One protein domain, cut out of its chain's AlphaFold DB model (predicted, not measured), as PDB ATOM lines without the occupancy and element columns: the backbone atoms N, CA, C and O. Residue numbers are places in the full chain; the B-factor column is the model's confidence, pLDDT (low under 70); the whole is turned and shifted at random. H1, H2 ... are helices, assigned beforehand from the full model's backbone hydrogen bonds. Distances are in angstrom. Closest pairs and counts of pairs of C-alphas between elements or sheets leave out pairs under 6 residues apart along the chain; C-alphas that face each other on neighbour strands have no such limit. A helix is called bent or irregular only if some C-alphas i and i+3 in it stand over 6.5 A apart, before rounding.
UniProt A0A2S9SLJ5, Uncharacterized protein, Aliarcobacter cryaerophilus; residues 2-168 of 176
ATOM      1  N   LYS A   2       3.745  34.230 117.149       80.19
ATOM      2  CA  LYS A   2       3.951  33.638 115.806       80.19
ATOM      3  C   LYS A   2       5.068  34.294 114.969       80.19
ATOM      4  O   LYS A   2       5.802  33.596 114.287       80.19
ATOM      5  N   PHE A   3       5.252  35.608 115.096       79.56
ATOM      6  CA  PHE A   3       6.342  36.339 114.437       79.56
ATOM      7  C   PHE A   3       7.741  35.841 114.847       79.56
ATOM      8  O   PHE A   3       8.569  35.546 113.993       79.56
ATOM      9  N   VAL A   4       7.986  35.675 116.152       79.75
ATOM     10  CA  VAL A   4       9.279  35.187 116.668       79.75
ATOM     11  C   VAL A   4       9.534  33.743 116.233       79.75
ATOM     12  O   VAL A   4      10.657  33.403 115.888       79.75
ATOM     13  N   LEU A   5       8.490  32.908 116.198       81.75
ATOM     14  CA  LEU A   5       8.592  31.535 115.699       81.75
ATOM     15  C   LEU A   5       9.075  31.497 114.242       81.75
ATOM     16  O   LEU A   5       9.976  30.733 113.914       81.75
ATOM     17  N   LEU A   6       8.502  32.340 113.382       84.88
ATOM     18  CA  LEU A   6       8.890  32.422 111.976       84.88
ATOM     19  C   LEU A   6      10.337  32.898 111.816       84.88
ATOM     20  O   LEU A   6      11.091  32.316 111.042       84.88
ATOM     21  N   LEU A   7      10.740  33.907 112.590       82.88
ATOM     22  CA  LEU A   7      12.120  34.381 112.623       82.88
ATOM     23  C   LEU A   7      13.093  33.251 112.995       82.88
ATOM     24  O   LEU A   7      14.053  33.005 112.268       82.88
ATOM     25  N   LEU A   8      12.820  32.518 114.075       80.69
ATOM     26  CA  LEU A   8      13.663  31.405 114.528       80.69
ATOM     27  C   LEU A   8      13.769  30.267 113.504       80.69
ATOM     28  O   LEU A   8      14.807  29.618 113.424       80.69
ATOM     29  N   ASN A   9      12.717  30.039 112.717       80.19
ATOM     30  CA  ASN A   9      12.725  29.021 111.670       80.19
ATOM     31  C   ASN A   9      13.460  29.465 110.393       80.19
ATOM     32  O   ASN A   9      13.790  28.618 109.568       80.19
ATOM     33  N   SER A  10      13.749  30.760 110.227       85.12
ATOM     34  CA  SER A  10      14.452  31.270 109.044       85.12
ATOM     35  C   SER A  10      15.921  30.840 108.990       85.12
ATOM     36  O   SER A  10      16.599  30.672 110.013       85.12
ATOM     37  N   LYS A  11      16.464  30.730 107.775       84.56
ATOM     38  CA  LYS A  11      17.890  30.427 107.570       84.56
ATOM     39  C   LYS A  11      18.811  31.504 108.124       84.56
ATOM     40  O   LYS A  11      19.893  31.176 108.605       84.56
ATOM     41  N   LEU A  12      18.387  32.768 108.092       84.62
ATOM     42  CA  LEU A  12      19.197  33.894 108.552       84.62
ATOM     43  C   LEU A  12      19.556  33.775 110.034       84.62
ATOM     44  O   LEU A  12      20.722  33.904 110.404       84.62
ATOM     45  N   LEU A  13      18.565  33.516 110.889       84.19
ATOM     46  CA  LEU A  13      18.810  33.422 112.328       84.19
ATOM     47  C   LEU A  13      19.551  32.144 112.703       84.19
ATOM     48  O   LEU A  13      20.415  32.190 113.576       84.19
ATOM     49  N   ASN A  14      19.298  31.042 111.997       83.12
ATOM     50  CA  ASN A  14      20.103  29.830 112.138       83.12
ATOM     51  C   ASN A  14      21.575  30.083 111.770       83.12
ATOM     52  O   ASN A  14      22.471  29.714 112.529       83.12
ATOM     53  N   PHE A  15      21.838  30.770 110.656       83.69
ATOM     54  CA  PHE A  15      23.185  31.175 110.249       83.69
ATOM     55  C   PHE A  15      23.848  32.089 111.283       83.69
ATOM     56  O   PHE A  15      24.983  31.846 111.693       83.69
ATOM     57  N   TRP A  16      23.137  33.125 111.734       84.81
ATOM     58  CA  TRP A  16      23.639  34.039 112.755       84.81
ATOM     59  C   TRP A  16      23.988  33.287 114.042       84.81
ATOM     60  O   TRP A  16      25.069  33.488 114.595       84.81
ATOM     61  N   TYR A  17      23.122  32.372 114.480       81.00
ATOM     62  CA  TYR A  17      23.328  31.584 115.690       81.00
ATOM     63  C   TYR A  17      24.571  30.693 115.589       81.00
ATOM     64  O   TYR A  17      25.417  30.742 116.478       81.00
ATOM     65  N   ILE A  18      24.719  29.934 114.497       80.69
ATOM     66  CA  ILE A  18      25.858  29.024 114.280       80.69
ATOM     67  C   ILE A  18      27.190  29.787 114.218       80.69
ATOM     68  O   ILE A  18      28.200  29.316 114.736       80.69
ATOM     69  N   ASN A  19      27.209  30.972 113.605       80.00
ATOM     70  CA  ASN A  19      28.431  31.775 113.507       80.00
ATOM     71  C   ASN A  19      28.763  32.529 114.798       80.00
ATOM     72  O   ASN A  19      29.935  32.736 115.104       80.00
ATOM     73  N   THR A  20      27.745  32.944 115.552       80.38
ATOM     74  CA  THR A  20      27.929  33.690 116.806       80.38
ATOM     75  C   THR A  20      28.278  32.753 117.957       80.38
ATOM     76  O   THR A  20      29.105  33.075 118.810       80.38
ATOM     77  N   PHE A  21      27.677  31.563 117.978       79.12
ATOM     78  CA  PHE A  21      27.870  30.574 119.021       79.12
ATOM     79  C   PHE A  21      28.442  29.290 118.422       79.12
ATOM     80  O   PHE A  21      27.759  28.565 117.711       79.12
ATOM     81  N   GLN A  22      29.663  28.924 118.821       66.38
ATOM     82  CA  GLN A  22      30.268  27.607 118.542       66.38
ATOM     83  C   GLN A  22      29.611  26.473 119.358       66.38
ATOM     84  O   GLN A  22      30.266  25.547 119.829       66.38
ATOM     85  N   SER A  23      28.318  26.596 119.636       57.78
ATOM     86  CA  SER A  23      27.554  25.638 120.423       57.78
ATOM     87  C   SER A  23      26.885  24.657 119.468       57.78
ATOM     88  O   SER A  23      26.394  25.060 118.419       57.78
ATOM     89  N   GLY A  24      26.871  23.369 119.818       61.97
ATOM     90  CA  GLY A  24      26.089  22.361 119.095       61.97
ATOM     91  C   GLY A  24      24.576  22.626 119.188       61.97
ATOM     92  O   GLY A  24      24.129  23.747 119.396       61.97
ATOM     93  N   LEU A  25      23.753  21.579 119.123       61.75
ATOM     94  CA  LEU A  25      22.279  21.680 119.143       61.75
ATOM     95  C   LEU A  25      21.659  22.244 120.448       61.75
ATOM     96  O   LEU A  25      20.442  22.231 120.609       61.75
ATOM     97  N   HIS A  26      22.465  22.725 121.397       69.88
ATOM     98  CA  HIS A  26      22.004  23.274 122.669       69.88
ATOM     99  C   HIS A  26      22.023  24.802 122.649       69.88
ATOM    100  O   HIS A  26      23.084  25.408 122.505       69.88
ATOM    101  N   ILE A  27      20.852  25.402 122.874       72.31
ATOM    102  CA  ILE A  27      20.681  26.845 123.042       72.31
ATOM    103  C   ILE A  27      20.491  27.154 124.528       72.31
ATOM    104  O   ILE A  27      19.551  26.676 125.162       72.31
ATOM    105  N   LYS A  28      21.397  27.946 125.101       79.25
ATOM    106  CA  LYS A  28      21.288  28.447 126.475       79.25
ATOM    107  C   LYS A  28      20.396  29.690 126.516       79.25
ATOM    108  O   LYS A  28      20.370  30.484 125.581       79.25
ATOM    109  N   ILE A  29      19.714  29.902 127.641       79.44
ATOM    110  CA  ILE A  29      18.791  31.038 127.834       79.44
ATOM    111  C   ILE A  29      19.494  32.386 127.594       79.44
ATOM    112  O   ILE A  29      18.969  33.235 126.882       79.44
ATOM    113  N   ASN A  30      20.723  32.550 128.086       80.62
ATOM    114  CA  ASN A  30      21.519  33.765 127.880       80.62
ATOM    115  C   ASN A  30      21.938  34.007 126.414       80.62
ATOM    116  O   ASN A  30      22.362  35.109 126.079       80.62
ATOM    117  N   GLN A  31      21.864  32.992 125.546       80.25
ATOM    118  CA  GLN A  31      22.098  33.128 124.103       80.25
ATOM    119  C   GLN A  31      20.821  33.581 123.384       80.25
ATOM    120  O   GLN A  31      20.902  34.374 122.451       80.25
ATOM    121  N   LEU A  32      19.643  33.138 123.849       77.00
ATOM    122  CA  LEU A  32      18.350  33.579 123.311       77.00
ATOM    123  C   LEU A  32      18.120  35.080 123.516       77.00
ATOM    124  O   LEU A  32      17.578  35.739 122.637       77.00
ATOM    125  N   GLU A  33      18.570  35.628 124.645       79.75
ATOM    126  CA  GLU A  33      18.478  37.068 124.929       79.75
ATOM    127  C   GLU A  33      19.288  37.936 123.951       79.75
ATOM    128  O   GLU A  33      18.998  39.119 123.796       79.75
ATOM    129  N   GLN A  34      20.285  37.356 123.277       81.06
ATOM    130  CA  GLN A  34      21.152  38.060 122.328       81.06
ATOM    131  C   GLN A  34      20.639  38.003 120.888       81.06
ATOM    132  O   GLN A  34      21.264  38.589 120.005       81.06
ATOM    133  N   LEU A  35      19.533  37.294 120.629       80.19
ATOM    134  CA  LEU A  35      18.999  37.169 119.279       80.19
ATOM    135  C   LEU A  35      18.642  38.553 118.716       80.19
ATOM    136  O   LEU A  35      17.918  39.310 119.372       80.19
ATOM    137  N   PRO A  36      19.090  38.883 117.492       79.00
ATOM    138  CA  PRO A  36      18.769  40.152 116.865       79.00
ATOM    139  C   PRO A  36      17.316  40.109 116.382       79.00
ATOM    140  O   PRO A  36      17.052  39.814 115.222       79.00
ATOM    141  N   ILE A  37      16.357  40.354 117.278       80.44
ATOM    142  CA  ILE A  37      14.931  40.405 116.944       80.44
ATOM    143  C   ILE A  37      14.566  41.854 116.579       80.44
ATOM    144  O   ILE A  37      14.608  42.723 117.458       80.44
ATOM    145  N   PRO A  38      14.194  42.146 115.319       75.81
ATOM    146  CA  PRO A  38      13.783  43.478 114.912       75.81
ATOM    147  C   PRO A  38      12.511  43.872 115.659       75.81
ATOM    148  O   PRO A  38      11.522  43.133 115.702       75.81
ATOM    149  N   LYS A  39      12.538  45.059 116.265       70.94
ATOM    150  CA  LYS A  39      11.350  45.662 116.866       70.94
ATOM    151  C   LYS A  39      10.546  46.308 115.747       70.94
ATOM    152  O   LYS A  39      10.882  47.394 115.296       70.94
ATOM    153  N   LEU A  40       9.510  45.617 115.285       71.00
ATOM    154  CA  LEU A  40       8.542  46.199 114.362       71.00
ATOM    155  C   LEU A  40       7.670  47.203 115.116       71.00
ATOM    156  O   LEU A  40       7.080  46.861 116.142       71.00
ATOM    157  N   GLU A  41       7.601  48.431 114.608       65.75
ATOM    158  CA  GLU A  41       6.862  49.531 115.237       65.75
ATOM    159  C   GLU A  41       5.339  49.350 115.113       65.75
ATOM    160  O   GLU A  41       4.599  49.788 115.992       65.75
ATOM    161  N   ASN A  42       4.872  48.643 114.072       71.31
ATOM    162  CA  ASN A  42       3.450  48.475 113.761       71.31
ATOM    163  C   ASN A  42       3.020  47.000 113.695       71.31
ATOM    164  O   ASN A  42       3.693  46.158 113.098       71.31
ATOM    165  N   LEU A  43       1.841  46.697 114.252       70.00
ATOM    166  CA  LEU A  43       1.215  45.366 114.183       70.00
ATOM    167  C   LEU A  43       0.882  44.947 112.741       70.00
ATOM    168  O   LEU A  43       0.988  43.770 112.414       70.00
ATOM    169  N   GLU A  44       0.564  45.904 111.865       74.06
ATOM    170  CA  GLU A  44       0.255  45.654 110.447       74.06
ATOM    171  C   GLU A  44       1.449  45.064 109.679       74.06
ATOM    172  O   GLU A  44       1.285  44.218 108.805       74.06
ATOM    173  N   GLN A  45       2.681  45.427 110.053       75.81
ATOM    174  CA  GLN A  45       3.887  44.860 109.438       75.81
ATOM    175  C   GLN A  45       4.120  43.401 109.849       75.81
ATOM    176  O   GLN A  45       4.792  42.664 109.134       75.81
ATOM    177  N   GLN A  46       3.566  42.971 110.990       78.69
ATOM    178  CA  GLN A  46       3.665  41.588 111.465       78.69
ATOM    179  C   GLN A  46       2.643  40.670 110.797       78.69
ATOM    180  O   GLN A  46       2.853  39.460 110.747       78.69
ATOM    181  N   GLU A  47       1.547  41.225 110.290       84.94
ATOM    182  CA  GLU A  47       0.436  40.474 109.721       84.94
ATOM    183  C   GLU A  47       0.836  39.497 108.599       84.94
ATOM    184  O   GLU A  47       0.489  38.317 108.718       84.94
ATOM    185  N   PRO A  48       1.638  39.874 107.578       87.25
ATOM    186  CA  PRO A  48       2.053  38.922 106.545       87.25
ATOM    187  C   PRO A  48       2.908  37.778 107.110       87.25
ATOM    188  O   PRO A  48       2.770  36.632 106.686       87.25
ATOM    189  N   PHE A  49       3.750  38.046 108.112       86.00
ATOM    190  CA  PHE A  49       4.538  37.008 108.784       86.00
ATOM    191  C   PHE A  49       3.649  36.071 109.606       86.00
ATOM    192  O   PHE A  49       3.842  34.860 109.597       86.00
ATOM    193  N   ILE A  50       2.650  36.613 110.303       87.94
ATOM    194  CA  ILE A  50       1.695  35.817 111.077       87.94
ATOM    195  C   ILE A  50       0.910  34.884 110.153       87.94
ATOM    196  O   ILE A  50       0.805  33.697 110.454       87.94
ATOM    197  N   GLN A  51       0.433  35.384 109.010       90.50
ATOM    198  CA  GLN A  51      -0.282  34.574 108.020       90.50
ATOM    199  C   GLN A  51       0.591  33.437 107.471       90.50
ATOM    200  O   GLN A  51       0.127  32.304 107.361       90.50
ATOM    201  N   LYS A  52       1.868  33.707 107.170       90.06
ATOM    202  CA  LYS A  52       2.815  32.667 106.735       90.06
ATOM    203  C   LYS A  52       3.105  31.646 107.829       90.06
ATOM    204  O   LYS A  52       3.162  30.455 107.540       90.06
ATOM    205  N   ALA A  53       3.246  32.089 109.077       89.19
ATOM    206  CA  ALA A  53       3.430  31.191 110.211       89.19
ATOM    207  C   ALA A  53       2.217  30.268 110.400       89.19
ATOM    208  O   ALA A  53       2.389  29.072 110.613       89.19
ATOM    209  N   ASP A  54       1.002  30.802 110.272       91.88
ATOM    210  CA  ASP A  54      -0.229  30.013 110.360       91.88
ATOM    211  C   ASP A  54      -0.350  29.010 109.219       91.88
ATOM    212  O   ASP A  54      -0.594  27.831 109.470       91.88
ATOM    213  N   LEU A  55      -0.066  29.437 107.988       92.75
ATOM    214  CA  LEU A  55      -0.012  28.538 106.839       92.75
ATOM    215  C   LEU A  55       0.986  27.395 107.066       92.75
ATOM    216  O   LEU A  55       0.667  26.235 106.816       92.75
ATOM    217  N   MET A  56       2.180  27.704 107.576       91.38
ATOM    218  CA  MET A  56       3.205  26.701 107.861       91.38
ATOM    219  C   MET A  56       2.751  25.702 108.933       91.38
ATOM    220  O   MET A  56       2.970  24.497 108.789       91.38
ATOM    221  N   LEU A  57       2.106  26.179 110.002       91.69
ATOM    222  CA  LEU A  57       1.557  25.317 111.051       91.69
ATOM    223  C   LEU A  57       0.459  24.402 110.501       91.69
ATOM    224  O   LEU A  57       0.466  23.204 110.788       91.69
ATOM    225  N   ASP A  58      -0.436  24.938 109.674       94.44
ATOM    226  CA  ASP A  58      -1.518  24.174 109.057       94.44
ATOM    227  C   ASP A  58      -0.993  23.110 108.088       94.44
ATOM    228  O   ASP A  58      -1.466  21.974 108.105       94.44
ATOM    229  N   LEU A  59       0.009  23.439 107.266       94.00
ATOM    230  CA  LEU A  59       0.637  22.481 106.353       94.00
ATOM    231  C   LEU A  59       1.338  21.351 107.114       94.00
ATOM    232  O   LEU A  59       1.139  20.181 106.790       94.00
ATOM    233  N   ASN A  60       2.105  21.676 108.158       92.88
ATOM    234  CA  ASN A  60       2.767  20.667 108.987       92.88
ATOM    235  C   ASN A  60       1.764  19.783 109.731       92.88
ATOM    236  O   ASN A  60       1.952  18.569 109.824       92.88
ATOM    237  N   LYS A  61       0.666  20.370 110.216       95.25
ATOM    238  CA  LYS A  61      -0.421  19.621 110.845       95.25
ATOM    239  C   LYS A  61      -1.063  18.645 109.857       95.25
ATOM    240  O   LYS A  61      -1.169  17.466 110.175       95.25
ATOM    241  N   LYS A  62      -1.410  19.098 108.648       94.38
ATOM    242  CA  LYS A  62      -1.958  18.230 107.588       94.38
ATOM    243  C   LYS A  62      -0.996  17.104 107.217       94.38
ATOM    244  O   LYS A  62      -1.415  15.956 107.105       94.38
ATOM    245  N   LEU A  63       0.296  17.411 107.080       94.44
ATOM    246  CA  LEU A  63       1.332  16.412 106.810       94.44
ATOM    247  C   LEU A  63       1.355  15.328 107.895       94.44
ATOM    248  O   LEU A  63       1.399  14.137 107.588       94.44
ATOM    249  N   GLN A  64       1.317  15.741 109.164       93.69
ATOM    250  CA  GLN A  64       1.292  14.819 110.294       93.69
ATOM    251  C   GLN A  64       0.005  13.987 110.320       93.69
ATOM    252  O   GLN A  64       0.075  12.785 110.564       93.69
ATOM    253  N   GLU A  65      -1.149  14.598 110.051       94.88
ATOM    254  CA  GLU A  65      -2.447  13.917 110.006       94.88
ATOM    255  C   GLU A  65      -2.483  12.836 108.922       94.88
ATOM    256  O   GLU A  65      -2.829  11.697 109.226       94.88
ATOM    257  N   ILE A  66      -2.052  13.139 107.692       92.88
ATOM    258  CA  ILE A  66      -2.013  12.163 106.590       92.88
ATOM    259  C   ILE A  66      -1.081  11.002 106.932       92.88
ATOM    260  O   ILE A  66      -1.473   9.840 106.833       92.88
ATOM    261  N   LYS A  67       0.132  11.296 107.419       92.50
ATOM    262  CA  LYS A  67       1.076  10.252 107.838       92.50
ATOM    263  C   LYS A  67       0.501   9.385 108.953       92.50
ATOM    264  O   LYS A  67       0.612   8.163 108.896       92.50
ATOM    265  N   GLN A  68      -0.138   9.993 109.950       92.19
ATOM    266  CA  GLN A  68      -0.731   9.256 111.058       92.19
ATOM    267  C   GLN A  68      -1.919   8.400 110.605       92.19
ATOM    268  O   GLN A  68      -2.036   7.260 111.052       92.19
ATOM    269  N   ASN A  69      -2.763   8.908 109.706       92.38
ATOM    270  CA  ASN A  69      -3.862   8.150 109.111       92.38
ATOM    271  C   ASN A  69      -3.329   6.934 108.351       92.38
ATOM    272  O   ASN A  69      -3.757   5.816 108.631       92.38
ATOM    273  N   PHE A  70      -2.311   7.123 107.507       92.19
ATOM    274  CA  PHE A  70      -1.636   6.026 106.817       92.19
ATOM    275  C   PHE A  70      -1.095   4.981 107.809       92.19
ATOM    276  O   PHE A  70      -1.343   3.785 107.669       92.19
ATOM    277  N   TYR A  71      -0.416   5.407 108.878       90.69
ATOM    278  CA  TYR A  71       0.101   4.497 109.907       90.69
ATOM    279  C   TYR A  71      -0.998   3.737 110.657       90.69
ATOM    280  O   TYR A  71      -0.825   2.555 110.972       90.69
ATOM    281  N   ASN A  72      -2.128   4.395 110.923       90.75
ATOM    282  CA  ASN A  72      -3.289   3.774 111.548       90.75
ATOM    283  C   ASN A  72      -3.885   2.688 110.640       90.75
ATOM    284  O   ASN A  72      -4.236   1.618 111.141       90.75
ATOM    285  N   GLU A  73      -3.921   2.909 109.322       89.81
ATOM    286  CA  GLU A  73      -4.370   1.908 108.343       89.81
ATOM    287  C   GLU A  73      -3.447   0.683 108.296       89.81
ATOM    288  O   GLU A  73      -3.917  -0.456 108.210       89.81
ATOM    289  N   LEU A  74      -2.131   0.874 108.456       88.06
ATOM    290  CA  LEU A  74      -1.177  -0.241 108.514       88.06
ATOM    291  C   LEU A  74      -1.397  -1.151 109.738       88.06
ATOM    292  O   LEU A  74      -1.041  -2.334 109.699       88.06
ATOM    293  N   LYS A  75      -1.972  -0.641 110.838       87.25
ATOM    294  CA  LYS A  75      -2.248  -1.397 112.081       87.25
ATOM    295  C   LYS A  75      -1.026  -2.186 112.588       87.25
ATOM    296  O   LYS A  75      -1.148  -3.355 112.966       87.25
ATOM    297  N   LEU A  76       0.173  -1.614 112.494       85.62
ATOM    298  CA  LEU A  76       1.427  -2.256 112.903       85.62
ATOM    299  C   LEU A  76       1.745  -1.939 114.369       85.62
ATOM    300  O   LEU A  76       1.655  -0.788 114.775       85.62
ATOM    301  N   GLU A  77       2.193  -2.934 115.141       78.19
ATOM    302  CA  GLU A  77       2.667  -2.720 116.524       78.19
ATOM    303  C   GLU A  77       3.944  -1.870 116.573       78.19
ATOM    304  O   GLU A  77       4.176  -1.122 117.520       78.19
ATOM    305  N   LYS A  78       4.787  -1.982 115.539       82.00
ATOM    306  CA  LYS A  78       6.024  -1.218 115.406       82.00
ATOM    307  C   LYS A  78       6.245  -0.814 113.955       82.00
ATOM    308  O   LYS A  78       6.365  -1.672 113.081       82.00
ATOM    309  N   LEU A  79       6.335   0.491 113.715       84.81
ATOM    310  CA  LEU A  79       6.724   1.038 112.419       84.81
ATOM    311  C   LEU A  79       8.241   0.938 112.225       84.81
ATOM    312  O   LEU A  79       9.021   1.227 113.133       84.81
ATOM    313  N   THR A  80       8.659   0.524 111.031       88.56
ATOM    314  CA  THR A  80      10.069   0.561 110.630       88.56
ATOM    315  C   THR A  80      10.433   1.959 110.135       88.56
ATOM    316  O   THR A  80       9.582   2.677 109.611       88.56
ATOM    317  N   ASN A  81      11.714   2.331 110.220       86.38
ATOM    318  CA  ASN A  81      12.193   3.627 109.717       86.38
ATOM    319  C   ASN A  81      11.877   3.837 108.224       86.38
ATOM    320  O   ASN A  81      11.678   4.964 107.790       86.38
ATOM    321  N   LYS A  82      11.802   2.752 107.441       87.31
ATOM    322  CA  LYS A  82      11.418   2.808 106.025       87.31
ATOM    323  C   LYS A  82       9.941   3.154 105.846       87.31
ATOM    324  O   LYS A  82       9.620   4.017 105.047       87.31
ATOM    325  N   LEU A  83       9.050   2.524 106.615       88.31
ATOM    326  CA  LEU A  83       7.611   2.804 106.549       88.31
ATOM    327  C   LEU A  83       7.258   4.191 107.107       88.31
ATOM    328  O   LEU A  83       6.267   4.781 106.694       88.31
ATOM    329  N   GLN A  84       8.081   4.743 108.004       87.88
ATOM    330  CA  GLN A  84       7.945   6.139 108.435       87.88
ATOM    331  C   GLN A  84       8.235   7.134 107.299       87.88
ATOM    332  O   GLN A  84       7.682   8.232 107.287       87.88
ATOM    333  N   LYS A  85       9.070   6.731 106.340       90.75
ATOM    334  CA  LYS A  85       9.428   7.488 105.138       90.75
ATOM    335  C   LYS A  85       8.848   6.840 103.882       90.75
ATOM    336  O   LYS A  85       9.543   6.661 102.884       90.75
ATOM    337  N   PHE A  86       7.590   6.410 103.949       91.62
ATOM    338  CA  PHE A  86       6.959   5.684 102.848       91.62
ATOM    339  C   PHE A  86       6.890   6.512 101.557       91.62
ATOM    340  O   PHE A  86       6.870   5.938 100.473       91.62
ATOM    341  N   GLU A  87       6.907   7.843 101.661       91.31
ATOM    342  CA  GLU A  87       6.946   8.748 100.517       91.31
ATOM    343  C   GLU A  87       8.230   8.614  99.681       91.31
ATOM    344  O   GLU A  87       8.206   8.860  98.476       91.31
ATOM    345  N   GLU A  88       9.332   8.165 100.293       91.81
ATOM    346  CA  GLU A  88      10.607   7.886  99.618       91.81
ATOM    347  C   GLU A  88      10.625   6.482  98.976       91.81
ATOM    348  O   GLU A  88      11.539   6.163  98.216       91.81
ATOM    349  N   LEU A  89       9.641   5.623  99.276       91.69
ATOM    350  CA  LEU A  89       9.599   4.239  98.804       91.69
ATOM    351  C   LEU A  89       8.838   4.094  97.485       91.69
ATOM    352  O   LEU A  89       7.859   4.791  97.209       91.69
ATOM    353  N   GLU A  90       9.244   3.105  96.696       92.81
ATOM    354  CA  GLU A  90       8.449   2.592  95.584       92.81
ATOM    355  C   GLU A  90       7.385   1.606  96.079       92.81
ATOM    356  O   GLU A  90       7.554   0.941  97.105       92.81
ATOM    357  N   PHE A  91       6.286   1.484  95.330       92.56
ATOM    358  CA  PHE A  91       5.134   0.673  95.740       92.56
ATOM    359  C   PHE A  91       5.509  -0.792  96.030       92.56
ATOM    360  O   PHE A  91       5.091  -1.362  97.039       92.56
ATOM    361  N   ASP A  92       6.354  -1.400  95.193       91.44
ATOM    362  CA  ASP A  92       6.801  -2.781  95.411       91.44
ATOM    363  C   ASP A  92       7.650  -2.938  96.680       91.44
ATOM    364  O   ASP A  92       7.587  -3.981  97.337       91.44
ATOM    365  N   ASP A  93       8.426  -1.922  97.056       92.94
ATOM    366  CA  ASP A  93       9.239  -1.959  98.271       92.94
ATOM    367  C   ASP A  93       8.392  -1.720  99.521       92.94
ATOM    368  O   ASP A  93       8.589  -2.406 100.527       92.94
ATOM    369  N   PHE A  94       7.381  -0.849  99.435       94.12
ATOM    370  CA  PHE A  94       6.356  -0.718 100.469       94.12
ATOM    371  C   PHE A  94       5.666  -2.061 100.743       94.12
ATOM    372  O   PHE A  94       5.628  -2.504 101.893       94.12
ATOM    373  N   ILE A  95       5.190  -2.759  99.704       92.75
ATOM    374  CA  ILE A  95       4.503  -4.050  99.869       92.75
ATOM    375  C   ILE A  95       5.428  -5.098 100.499       92.75
ATOM    376  O   ILE A  95       5.001  -5.831 101.395       92.75
ATOM    377  N   LYS A  96       6.705  -5.164 100.100       91.44
ATOM    378  CA  LYS A  96       7.684  -6.081 100.715       91.44
ATOM    379  C   LYS A  96       7.896  -5.789 102.201       91.44
ATOM    380  O   LYS A  96       7.878  -6.709 103.016       91.44
ATOM    381  N   GLU A  97       8.097  -4.526 102.570       91.81
ATOM    382  CA  GLU A  97       8.298  -4.133 103.970       91.81
ATOM    383  C   GLU A  97       7.023  -4.349 104.804       91.81
ATOM    384  O   GLU A  97       7.095  -4.823 105.942       91.81
ATOM    385  N   TYR A  98       5.846  -4.078 104.232       90.88
ATOM    386  CA  TYR A  98       4.561  -4.253 104.905       90.88
ATOM    387  C   TYR A  98       4.226  -5.730 105.146       90.88
ATOM    388  O   TYR A  98       3.961  -6.132 106.283       90.88
ATOM    389  N   THR A  99       4.324  -6.572 104.113       91.25
ATOM    390  CA  THR A  99       4.090  -8.026 104.217       91.25
ATOM    391  C   THR A  99       5.068  -8.694 105.177       91.25
ATOM    392  O   THR A  99       4.658  -9.527 105.988       91.25
ATOM    393  N   LYS A 100       6.340  -8.273 105.175       89.94
ATOM    394  CA  LYS A 100       7.349  -8.717 106.145       89.94
ATOM    395  C   LYS A 100       6.992  -8.313 107.576       89.94
ATOM    396  O   LYS A 100       7.114  -9.135 108.482       89.94
ATOM    397  N   SER A 101       6.523  -7.082 107.780       88.38
ATOM    398  CA  SER A 101       6.151  -6.565 109.105       88.38
ATOM    399  C   SER A 101       4.906  -7.260 109.668       88.38
ATOM    400  O   SER A 101       4.880  -7.619 110.843       88.38
ATOM    401  N   LYS A 102       3.904  -7.529 108.822       88.19
ATOM    402  CA  LYS A 102       2.692  -8.287 109.181       88.19
ATOM    403  C   LYS A 102       2.867  -9.810 109.161       88.19
ATOM    404  O   LYS A 102       1.954 -10.518 109.571       88.19
ATOM    405  N   LYS A 103       4.015 -10.318 108.694       87.88
ATOM    406  CA  LYS A 103       4.283 -11.752 108.472       87.88
ATOM    407  C   LYS A 103       3.216 -12.426 107.591       87.88
ATOM    408  O   LYS A 103       2.825 -13.564 107.847       87.88
ATOM    409  N   ILE A 104       2.755 -11.723 106.555       87.62
ATOM    410  CA  ILE A 104       1.763 -12.233 105.598       87.62
ATOM    411  C   ILE A 104       2.430 -13.281 104.708       87.62
ATOM    412  O   ILE A 104       3.541 -13.079 104.215       87.62
ATOM    413  N   LYS A 105       1.742 -14.403 104.498       87.75
ATOM    414  CA  LYS A 105       2.095 -15.410 103.498       87.75
ATOM    415  C   LYS A 105       0.908 -15.552 102.562       87.75
ATOM    416  O   LYS A 105      -0.177 -15.871 103.029       87.75
ATOM    417  N   PHE A 106       1.132 -15.315 101.279       89.44
ATOM    418  CA  PHE A 106       0.107 -15.504 100.260       89.44
ATOM    419  C   PHE A 106      -0.012 -16.991  99.923       89.44
ATOM    420  O   PHE A 106       1.006 -17.677  99.780       89.44
ATOM    421  N   ALA A 107      -1.241 -17.489  99.819       84.88
ATOM    422  CA  ALA A 107      -1.528 -18.859  99.417       84.88
ATOM    423  C   ALA A 107      -1.300 -19.057  97.910       84.88
ATOM    424  O   ALA A 107      -0.821 -20.111  97.488       84.88
ATOM    425  N   ASP A 108      -1.594 -18.032  97.104       90.94
ATOM    426  CA  ASP A 108      -1.364 -18.027  95.663       90.94
ATOM    427  C   ASP A 108      -1.032 -16.624  95.110       90.94
ATOM    428  O   ASP A 108      -1.036 -15.610  95.813       90.94
ATOM    429  N   LYS A 109      -0.720 -16.562  93.806       89.12
ATOM    430  CA  LYS A 109      -0.400 -15.306  93.105       89.12
ATOM    431  C   LYS A 109      -1.608 -14.380  92.926       89.12
ATOM    432  O   LYS A 109      -1.422 -13.190  92.673       89.12
ATOM    433  N   LEU A 110      -2.829 -14.912  92.970       88.94
ATOM    434  CA  LEU A 110      -4.046 -14.123  92.807       88.94
ATOM    435  C   LEU A 110      -4.319 -13.315  94.081       88.94
ATOM    436  O   LEU A 110      -4.614 -12.127  93.989       88.94
ATOM    437  N   GLU A 111      -4.128 -13.927  95.249       89.31
ATOM    438  CA  GLU A 111      -4.205 -13.276  96.556       89.31
ATOM    439  C   GLU A 111      -3.161 -12.159  96.688       89.31
ATOM    440  O   GLU A 111      -3.508 -11.040  97.064       89.31
ATOM    441  N   GLU A 112      -1.908 -12.412  96.282       89.06
ATOM    442  CA  GLU A 112      -0.864 -11.377  96.258       89.06
ATOM    443  C   GLU A 112      -1.262 -10.193  95.362       89.06
ATOM    444  O   GLU A 112      -1.105  -9.029  95.742       89.06
ATOM    445  N   ARG A 113      -1.805 -10.467  94.168       88.06
ATOM    446  CA  ARG A 113      -2.230  -9.418  93.232       88.06
ATOM    447  C   ARG A 113      -3.393  -8.596  93.783       88.06
ATOM    448  O   ARG A 113      -3.369  -7.374  93.649       88.06
ATOM    449  N   ASN A 114      -4.390  -9.247  94.374       89.44
ATOM    450  CA  ASN A 114      -5.539  -8.567  94.967       89.44
ATOM    451  C   ASN A 114      -5.090  -7.669  96.120       89.44
ATOM    452  O   ASN A 114      -5.391  -6.481  96.112       89.44
ATOM    453  N   PHE A 115      -4.235  -8.185  97.007       90.12
ATOM    454  CA  PHE A 115      -3.648  -7.405  98.091       90.12
ATOM    455  C   PHE A 115      -2.880  -6.178  97.583       90.12
ATOM    456  O   PHE A 115      -3.053  -5.076  98.098       90.12
ATOM    457  N   LYS A 116      -2.045  -6.335  96.544       91.62
ATOM    458  CA  LYS A 116      -1.364  -5.191  95.924       91.62
ATOM    459  C   LYS A 116      -2.371  -4.169  95.390       91.62
ATOM    460  O   LYS A 116      -2.201  -2.982  95.626       91.62
ATOM    461  N   ASN A 117      -3.421  -4.598  94.697       90.94
ATOM    462  CA  ASN A 117      -4.412  -3.669  94.153       90.94
ATOM    463  C   ASN A 117      -5.152  -2.885  95.246       90.94
ATOM    464  O   ASN A 117      -5.329  -1.679  95.082       90.94
ATOM    465  N   ASP A 118      -5.511  -3.534  96.357       89.69
ATOM    466  CA  ASP A 118      -6.208  -2.896  97.483       89.69
ATOM    467  C   ASP A 118      -5.367  -1.775  98.111       89.69
ATOM    468  O   ASP A 118      -5.877  -0.706  98.442       89.69
ATOM    469  N   TRP A 119      -4.054  -1.992  98.224       92.69
ATOM    470  CA  TRP A 119      -3.129  -1.014  98.801       92.69
ATOM    471  C   TRP A 119      -2.623   0.027  97.808       92.69
ATOM    472  O   TRP A 119      -2.178   1.093  98.231       92.69
ATOM    473  N   LYS A 120      -2.662  -0.257  96.503       93.06
ATOM    474  CA  LYS A 120      -2.066   0.606  95.480       93.06
ATOM    475  C   LYS A 120      -2.679   2.000  95.478       93.06
ATOM    476  O   LYS A 120      -1.942   2.977  95.529       93.06
ATOM    477  N   ALA A 121      -4.008   2.085  95.449       92.50
ATOM    478  CA  ALA A 121      -4.701   3.369  95.399       92.50
ATOM    479  C   ALA A 121      -4.431   4.214  96.653       92.50
ATOM    480  O   ALA A 121      -4.135   5.399  96.535       92.50
ATOM    481  N   LEU A 122      -4.475   3.589  97.834       91.94
ATOM    482  CA  LEU A 122      -4.210   4.251  99.112       91.94
ATOM    483  C   LEU A 122      -2.760   4.747  99.185       91.94
ATOM    484  O   LEU A 122      -2.520   5.918  99.458       91.94
ATOM    485  N   PHE A 123      -1.792   3.886  98.861       94.12
ATOM    486  CA  PHE A 123      -0.376   4.247  98.870       94.12
ATOM    487  C   PHE A 123      -0.054   5.372  97.882       94.12
ATOM    488  O   PHE A 123       0.637   6.321  98.243       94.12
ATOM    489  N   GLU A 124      -0.533   5.278  96.638       93.81
ATOM    490  CA  GLU A 124      -0.268   6.296  95.617       93.81
ATOM    491  C   GLU A 124      -0.926   7.636  95.965       93.81
ATOM    492  O   GLU A 124      -0.301   8.679  95.759       93.81
ATOM    493  N   ASN A 125      -2.144   7.622  96.521       94.12
ATOM    494  CA  ASN A 125      -2.825   8.839  96.953       94.12
ATOM    495  C   ASN A 125      -2.081   9.519  98.105       94.12
ATOM    496  O   ASN A 125      -1.676  10.674  97.972       94.12
ATOM    497  N   ASP A 126      -1.818   8.793  99.190       93.94
ATOM    498  CA  ASP A 126      -1.193   9.364 100.384       93.94
ATOM    499  C   ASP A 126       0.250   9.795 100.100       93.94
ATOM    500  O   ASP A 126       0.688  10.851 100.558       93.94
ATOM    501  N   LYS A 127       0.989   9.036  99.273       94.38
ATOM    502  CA  LYS A 127       2.330   9.434  98.809       94.38
ATOM    503  C   LYS A 127       2.262  10.747  98.037       94.38
ATOM    504  O   LYS A 127       3.075  11.638  98.277       94.38
ATOM    505  N   LYS A 128       1.306  10.882  97.117       95.06
ATOM    506  CA  LYS A 128       1.129  12.105  96.331       95.06
ATOM    507  C   LYS A 128       0.774  13.297  97.220       95.06
ATOM    508  O   LYS A 128       1.374  14.354  97.054       95.06
ATOM    509  N   GLU A 129      -0.155  13.135  98.157       94.62
ATOM    510  CA  GLU A 129      -0.546  14.201  99.086       94.62
ATOM    511  C   GLU A 129       0.616  14.634  99.988       94.62
ATOM    512  O   GLU A 129       0.862  15.831 100.146       94.62
ATOM    513  N   VAL A 130       1.381  13.679 100.524       94.88
ATOM    514  CA  VAL A 130       2.577  13.968 101.328       94.88
ATOM    515  C   VAL A 130       3.605  14.760 100.522       94.88
ATOM    516  O   VAL A 130       4.108  15.768 101.018       94.88
ATOM    517  N   LEU A 131       3.899  14.347  99.284       94.44
ATOM    518  CA  LEU A 131       4.860  15.040  98.419       94.44
ATOM    519  C   LEU A 131       4.393  16.453  98.050       94.44
ATOM    520  O   LEU A 131       5.196  17.385  98.055       94.44
ATOM    521  N   GLU A 132       3.103  16.627  97.769       95.62
ATOM    522  CA  GLU A 132       2.507  17.932  97.473       95.62
ATOM    523  C   GLU A 132       2.612  18.877  98.679       95.62
ATOM    524  O   GLU A 132       3.061  20.015  98.550       95.62
ATOM    525  N   ILE A 133       2.282  18.401  99.883       94.56
ATOM    526  CA  ILE A 133       2.388  19.211 101.102       94.56
ATOM    527  C   ILE A 133       3.850  19.528 101.423       94.56
ATOM    528  O   ILE A 133       4.163  20.667 101.762       94.56
ATOM    529  N   GLN A 134       4.763  18.564 101.274       93.88
ATOM    530  CA  GLN A 134       6.201  18.807 101.428       93.88
ATOM    531  C   GLN A 134       6.699  19.861 100.438       93.88
ATOM    532  O   GLN A 134       7.506  20.718 100.797       93.88
ATOM    533  N   TYR A 135       6.212  19.836  99.198       94.50
ATOM    534  CA  TYR A 135       6.524  20.869  98.222       94.50
ATOM    535  C   TYR A 135       6.011  22.244  98.676       94.50
ATOM    536  O   TYR A 135       6.785  23.200  98.684       94.50
ATOM    537  N   GLN A 136       4.759  22.341  99.129       94.00
ATOM    538  CA  GLN A 136       4.174  23.595  99.622       94.00
ATOM    539  C   GLN A 136       4.899  24.145 100.858       94.00
ATOM    540  O   GLN A 136       5.137  25.352 100.937       94.00
ATOM    541  N   ILE A 137       5.306  23.276 101.788       93.44
ATOM    542  CA  ILE A 137       6.140  23.635 102.945       93.44
ATOM    543  C   ILE A 137       7.463  24.232 102.461       93.44
ATOM    544  O   ILE A 137       7.781  25.362 102.815       93.44
ATOM    545  N   ASN A 138       8.172  23.537 101.566       92.50
ATOM    546  CA  ASN A 138       9.452  24.009 101.032       92.50
ATOM    547  C   ASN A 138       9.339  25.350 100.289       92.50
ATOM    548  O   ASN A 138      10.266  26.158 100.338       92.50
ATOM    549  N   GLN A 139       8.242  25.595  99.566       93.12
ATOM    550  CA  GLN A 139       8.008  26.896  98.930       93.12
ATOM    551  C   GLN A 139       7.738  27.980  99.974       93.12
ATOM    552  O   GLN A 139       8.343  29.048  99.921       93.12
ATOM    553  N   THR A 140       6.889  27.684 100.960       91.69
ATOM    554  CA  THR A 140       6.556  28.626 102.035       91.69
ATOM    555  C   THR A 140       7.796  28.985 102.859       91.69
ATOM    556  O   THR A 140       7.985  30.157 103.168       91.69
ATOM    557  N   ASP A 141       8.679  28.026 103.148       90.38
ATOM    558  CA  ASP A 141       9.964  28.269 103.821       90.38
ATOM    559  C   ASP A 141      10.857  29.229 103.026       90.38
ATOM    560  O   ASP A 141      11.417  30.169 103.586       90.38
ATOM    561  N   LYS A 142      10.954  29.056 101.700       90.62
ATOM    562  CA  LYS A 142      11.729  29.972 100.843       90.62
ATOM    563  C   LYS A 142      11.143  31.380 100.820       90.62
ATOM    564  O   LYS A 142      11.891  32.354 100.833       90.62
ATOM    565  N   GLU A 143       9.820  31.498 100.774       90.94
ATOM    566  CA  GLU A 143       9.149  32.796 100.848       90.94
ATOM    567  C   GLU A 143       9.395  33.471 102.202       90.94
ATOM    568  O   GLU A 143       9.679  34.668 102.249       90.94
ATOM    569  N   ILE A 144       9.349  32.702 103.294       90.12
ATOM    570  CA  ILE A 144       9.684  33.165 104.643       90.12
ATOM    571  C   ILE A 144      11.124  33.678 104.692       90.12
ATOM    572  O   ILE A 144      11.343  34.802 105.141       90.12
ATOM    573  N   ASP A 145      12.090  32.907 104.186       89.69
ATOM    574  CA  ASP A 145      13.495  33.317 104.124       89.69
ATOM    575  C   ASP A 145      13.647  34.652 103.384       89.69
ATOM    576  O   ASP A 145      14.261  35.581 103.901       89.69
ATOM    577  N   GLN A 146      13.015  34.801 102.215       90.06
ATOM    578  CA  GLN A 146      13.049  36.049 101.448       90.06
ATOM    579  C   GLN A 146      12.420  37.230 102.192       90.06
ATOM    580  O   GLN A 146      12.932  38.350 102.122       90.06
ATOM    581  N   MET A 147      11.302  37.011 102.889       89.62
ATOM    582  CA  MET A 147      10.666  38.044 103.712       89.62
ATOM    583  C   MET A 147      11.577  38.469 104.865       89.62
ATOM    584  O   MET A 147      11.666  39.658 105.167       89.62
ATOM    585  N   VAL A 148      12.278  37.515 105.479       87.94
ATOM    586  CA  VAL A 148      13.244  37.785 106.543       87.94
ATOM    587  C   VAL A 148      14.471  38.511 105.996       87.94
ATOM    588  O   VAL A 148      14.872  39.507 106.577       87.94
ATOM    589  N   TYR A 149      15.030  38.119 104.851       90.50
ATOM    590  CA  TYR A 149      16.167  38.835 104.259       90.50
ATOM    591  C   TYR A 149      15.847  40.306 103.990       90.50
ATOM    592  O   TYR A 149      16.649  41.175 104.320       90.50
ATOM    593  N   LYS A 150      14.645  40.593 103.477       88.62
ATOM    594  CA  LYS A 150      14.166  41.970 103.286       88.62
ATOM    595  C   LYS A 150      13.994  42.721 104.602       88.62
ATOM    596  O   LYS A 150      14.267  43.907 104.655       88.62
ATOM    597  N   LEU A 151      13.545  42.045 105.658       87.56
ATOM    598  CA  LEU A 151      13.353  42.659 106.973       87.56
ATOM    599  C   LEU A 151      14.674  43.118 107.617       87.56
ATOM    600  O   LEU A 151      14.663  44.042 108.424       87.56
ATOM    601  N   TYR A 152      15.784  42.467 107.275       85.75
ATOM    602  CA  TYR A 152      17.125  42.809 107.757       85.75
ATOM    603  C   TYR A 152      17.969  43.530 106.690       85.75
ATOM    604  O   TYR A 152      19.170  43.685 106.887       85.75
ATOM    605  N   ASP A 153      17.356  43.949 105.576       87.94
ATOM    606  CA  ASP A 153      18.010  44.650 104.463       87.94
ATOM    607  C   ASP A 153      19.259  43.929 103.906       87.94
ATOM    608  O   ASP A 153      20.247  44.564 103.534       87.94
ATOM    609  N   LEU A 154      19.222  42.590 103.827       89.69
ATOM    610  CA  LEU A 154      20.342  41.800 103.301       89.69
ATOM    611  C   LEU A 154      20.555  42.023 101.800       89.69
ATOM    612  O   LEU A 154      19.619  42.011 100.997       89.69
ATOM    613  N   THR A 155      21.825  42.109 101.416       90.56
ATOM    614  CA  THR A 155      22.272  42.151 100.019       90.56
ATOM    615  C   THR A 155      22.309  40.760  99.381       90.56
ATOM    616  O   THR A 155      22.367  39.736 100.064       90.56
ATOM    617  N   GLU A 156      22.331  40.693  98.046       88.94
ATOM    618  CA  GLU A 156      22.421  39.414  97.322       88.94
ATOM    619  C   GLU A 156      23.658  38.590  97.704       88.94
ATOM    620  O   GLU A 156      23.595  37.360  97.747       88.94
ATOM    621  N   ASP A 157      24.782  39.249  97.987       88.19
ATOM    622  CA  ASP A 157      26.018  38.565  98.364       88.19
ATOM    623  C   ASP A 157      25.930  37.983  99.780       88.19
ATOM    624  O   ASP A 157      26.369  36.855 100.005       88.19
ATOM    625  N   GLU A 158      25.276  38.679 100.712       86.50
ATOM    626  CA  GLU A 158      24.989  38.156 102.053       86.50
ATOM    627  C   GLU A 158      24.002  36.986 102.004       86.50
ATOM    628  O   GLU A 158      24.223  35.968 102.664       86.50
ATOM    629  N   ILE A 159      22.962  37.073 101.167       88.56
ATOM    630  CA  ILE A 159      22.001  35.977 100.967       88.56
ATOM    631  C   ILE A 159      22.718  34.722 100.459       88.56
ATOM    632  O   ILE A 159      22.516  33.635 101.005       88.56
ATOM    633  N   LYS A 160      23.612  34.852  99.469       88.50
ATOM    634  CA  LYS A 160      24.398  33.714  98.953       88.50
ATOM    635  C   LYS A 160      25.236  33.047 100.044       88.50
ATOM    636  O   LYS A 160      25.366  31.824 100.043       88.50
ATOM    637  N   ILE A 161      25.797  33.818 100.976       86.12
ATOM    638  CA  ILE A 161      26.580  33.277 102.098       86.12
ATOM    639  C   ILE A 161      25.681  32.480 103.059       86.12
ATOM    640  O   ILE A 161      26.037  31.366 103.464       86.12
ATOM    641  N   VAL A 162      24.502  33.015 103.393       84.44
ATOM    642  CA  VAL A 162      23.516  32.355 104.269       84.44
ATOM    643  C   VAL A 162      23.002  31.051 103.643       84.44
ATOM    644  O   VAL A 162      22.927  30.012 104.301       84.44
ATOM    645  N   GLU A 163      22.693  31.054 102.347       84.38
ATOM    646  CA  GLU A 163      22.222  29.852 101.649       84.38
ATOM    647  C   GLU A 163      23.342  28.827 101.412       84.38
ATOM    648  O   GLU A 163      23.128  27.619 101.528       84.38
ATOM    649  N   GLY A 164      24.568  29.288 101.150       78.62
ATOM    650  CA  GLY A 164      25.725  28.417 100.949       78.62
ATOM    651  C   GLY A 164      26.096  27.610 102.197       78.62
ATOM    652  O   GLY A 164      26.411  26.426 102.096       78.62
ATOM    653  N   THR A 165      26.003  28.209 103.383       63.34
ATOM    654  CA  THR A 165      26.348  27.559 104.665       63.34
ATOM    655  C   THR A 165      25.288  26.583 105.173       63.34
ATOM    656  O   THR A 165      25.628  25.576 105.794       63.34
ATOM    657  N   THR A 166      24.013  26.815 104.863       54.34
ATOM    658  CA  THR A 166      22.915  25.896 105.220       54.34
ATOM    659  C   THR A 166      22.877  24.632 104.350       54.34
ATOM    660  O   THR A 166      22.334  23.613 104.771       54.34
ATOM    661  N   SER A 167      23.520  24.648 103.176       41.88
ATOM    662  CA  SER A 167      23.691  23.472 102.304       41.88
ATOM    663  C   SER A 167      24.782  22.493 102.772       41.88
ATOM    664  O   SER A 167      24.812  21.335 102.348       41.88
ATOM    665  N   SER A 168      25.650  22.913 103.699       31.25
ATOM    666  CA  SER A 168      26.605  22.035 104.369       31.25
ATOM    667  C   SER A 168      26.058  21.599 105.723       31.25
ATOM    668  O   SER A 168      26.299  22.242 106.743       31.25
TER     669      SER A 168
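Overview. This is residues 2 to 168 of the 176 residues of an uncharacterized protein of Aliarcobacter cryaerophilus (UniProt A0A2S9SLJ5). Two long helices, H4 and H7, run side by side in opposite ways and make the length of this model; H7 is bent, and its long arm H7b is the part beside H4. Small groups of short helices pack at the two ends of this pair: H1, H2 and H8 at one end, with H3 farther off, and H5 and H6 at the other. The printed part has 167 residues, with eight named helices in the order H1 to H8 and no named strand, so the class is all helix. The whole is loose, with a radius of gyration of the C-alphas of 21.8 A, and elongated, spanning 69 by 35 by 30 A.

Along the chain. Find C-alpha 2 at (3.951, 33.638, 115.806), where H1, residues 2 to 9, begins. H2 follows at residues 11 to 20 and H3 at 29 to 32. From C-alpha 43 at (1.215, 45.366, 114.183), H4 runs 46.0 A to residue 74, with a kink of 27 degrees near residue 50; it is only just irregular, C-alphas 45 and 48 being 6.9 A apart. H5 is residues 81 to 84, and H6, residues 91 to 102, is 16.3 A long. H7, residues 109 to 151, was assigned as one helix by its hydrogen bonds but is bent: C-alphas 118 and 121 are 6.8 A apart. Its arms are H7a, residues 109 to 118, 14.4 A, and H7b, residues 121 to 151, 44.8 A, at a steep tilt of 38 degrees. H8, residues 156 to 166, 15.7 A, ends with C-alpha 166 at (22.915, 25.896, 105.220).

Arrangement. Look first at Leu 63 and Val 130, the closest C-alphas of H4 and H7b, 6.1 A apart; these touch at a shallow tilt of 21 degrees, opposite ways. H1 touches residues 46 to 54 of H4 alone, closest at C-alphas 2 and 50, 5.7 A, at a steep tilt of 68 degrees, only just short of about perpendicular. H2 touches H7b, C-alphas 11 and 145 being closest at 6.3 A, and H8, C-alphas 15 and 162 at 6.1 A. H3 touches no helix. H5 touches H6, C-alphas 83 and 94 being closest at 7.1 A. H6 and H7a are close but not clearly touching, C-alphas 95 and 116 being closest at 7.2 A. Each O i to N i+4 pair is within hydrogen-bond range in H1, H2, H6, H7a, H7b and H8, and 26 of 28 in H4; H3 and H5 are too short for such a pair.

Size, cuts and confidence. The two C-alphas farthest apart, Glu 41 and Asp 108, are 70.8 A apart. The printed part has no cut, and no link is long. Mean pLDDT of the printed part is 85.8; residues 22 to 26, 41 and 165 to 168 are under 70.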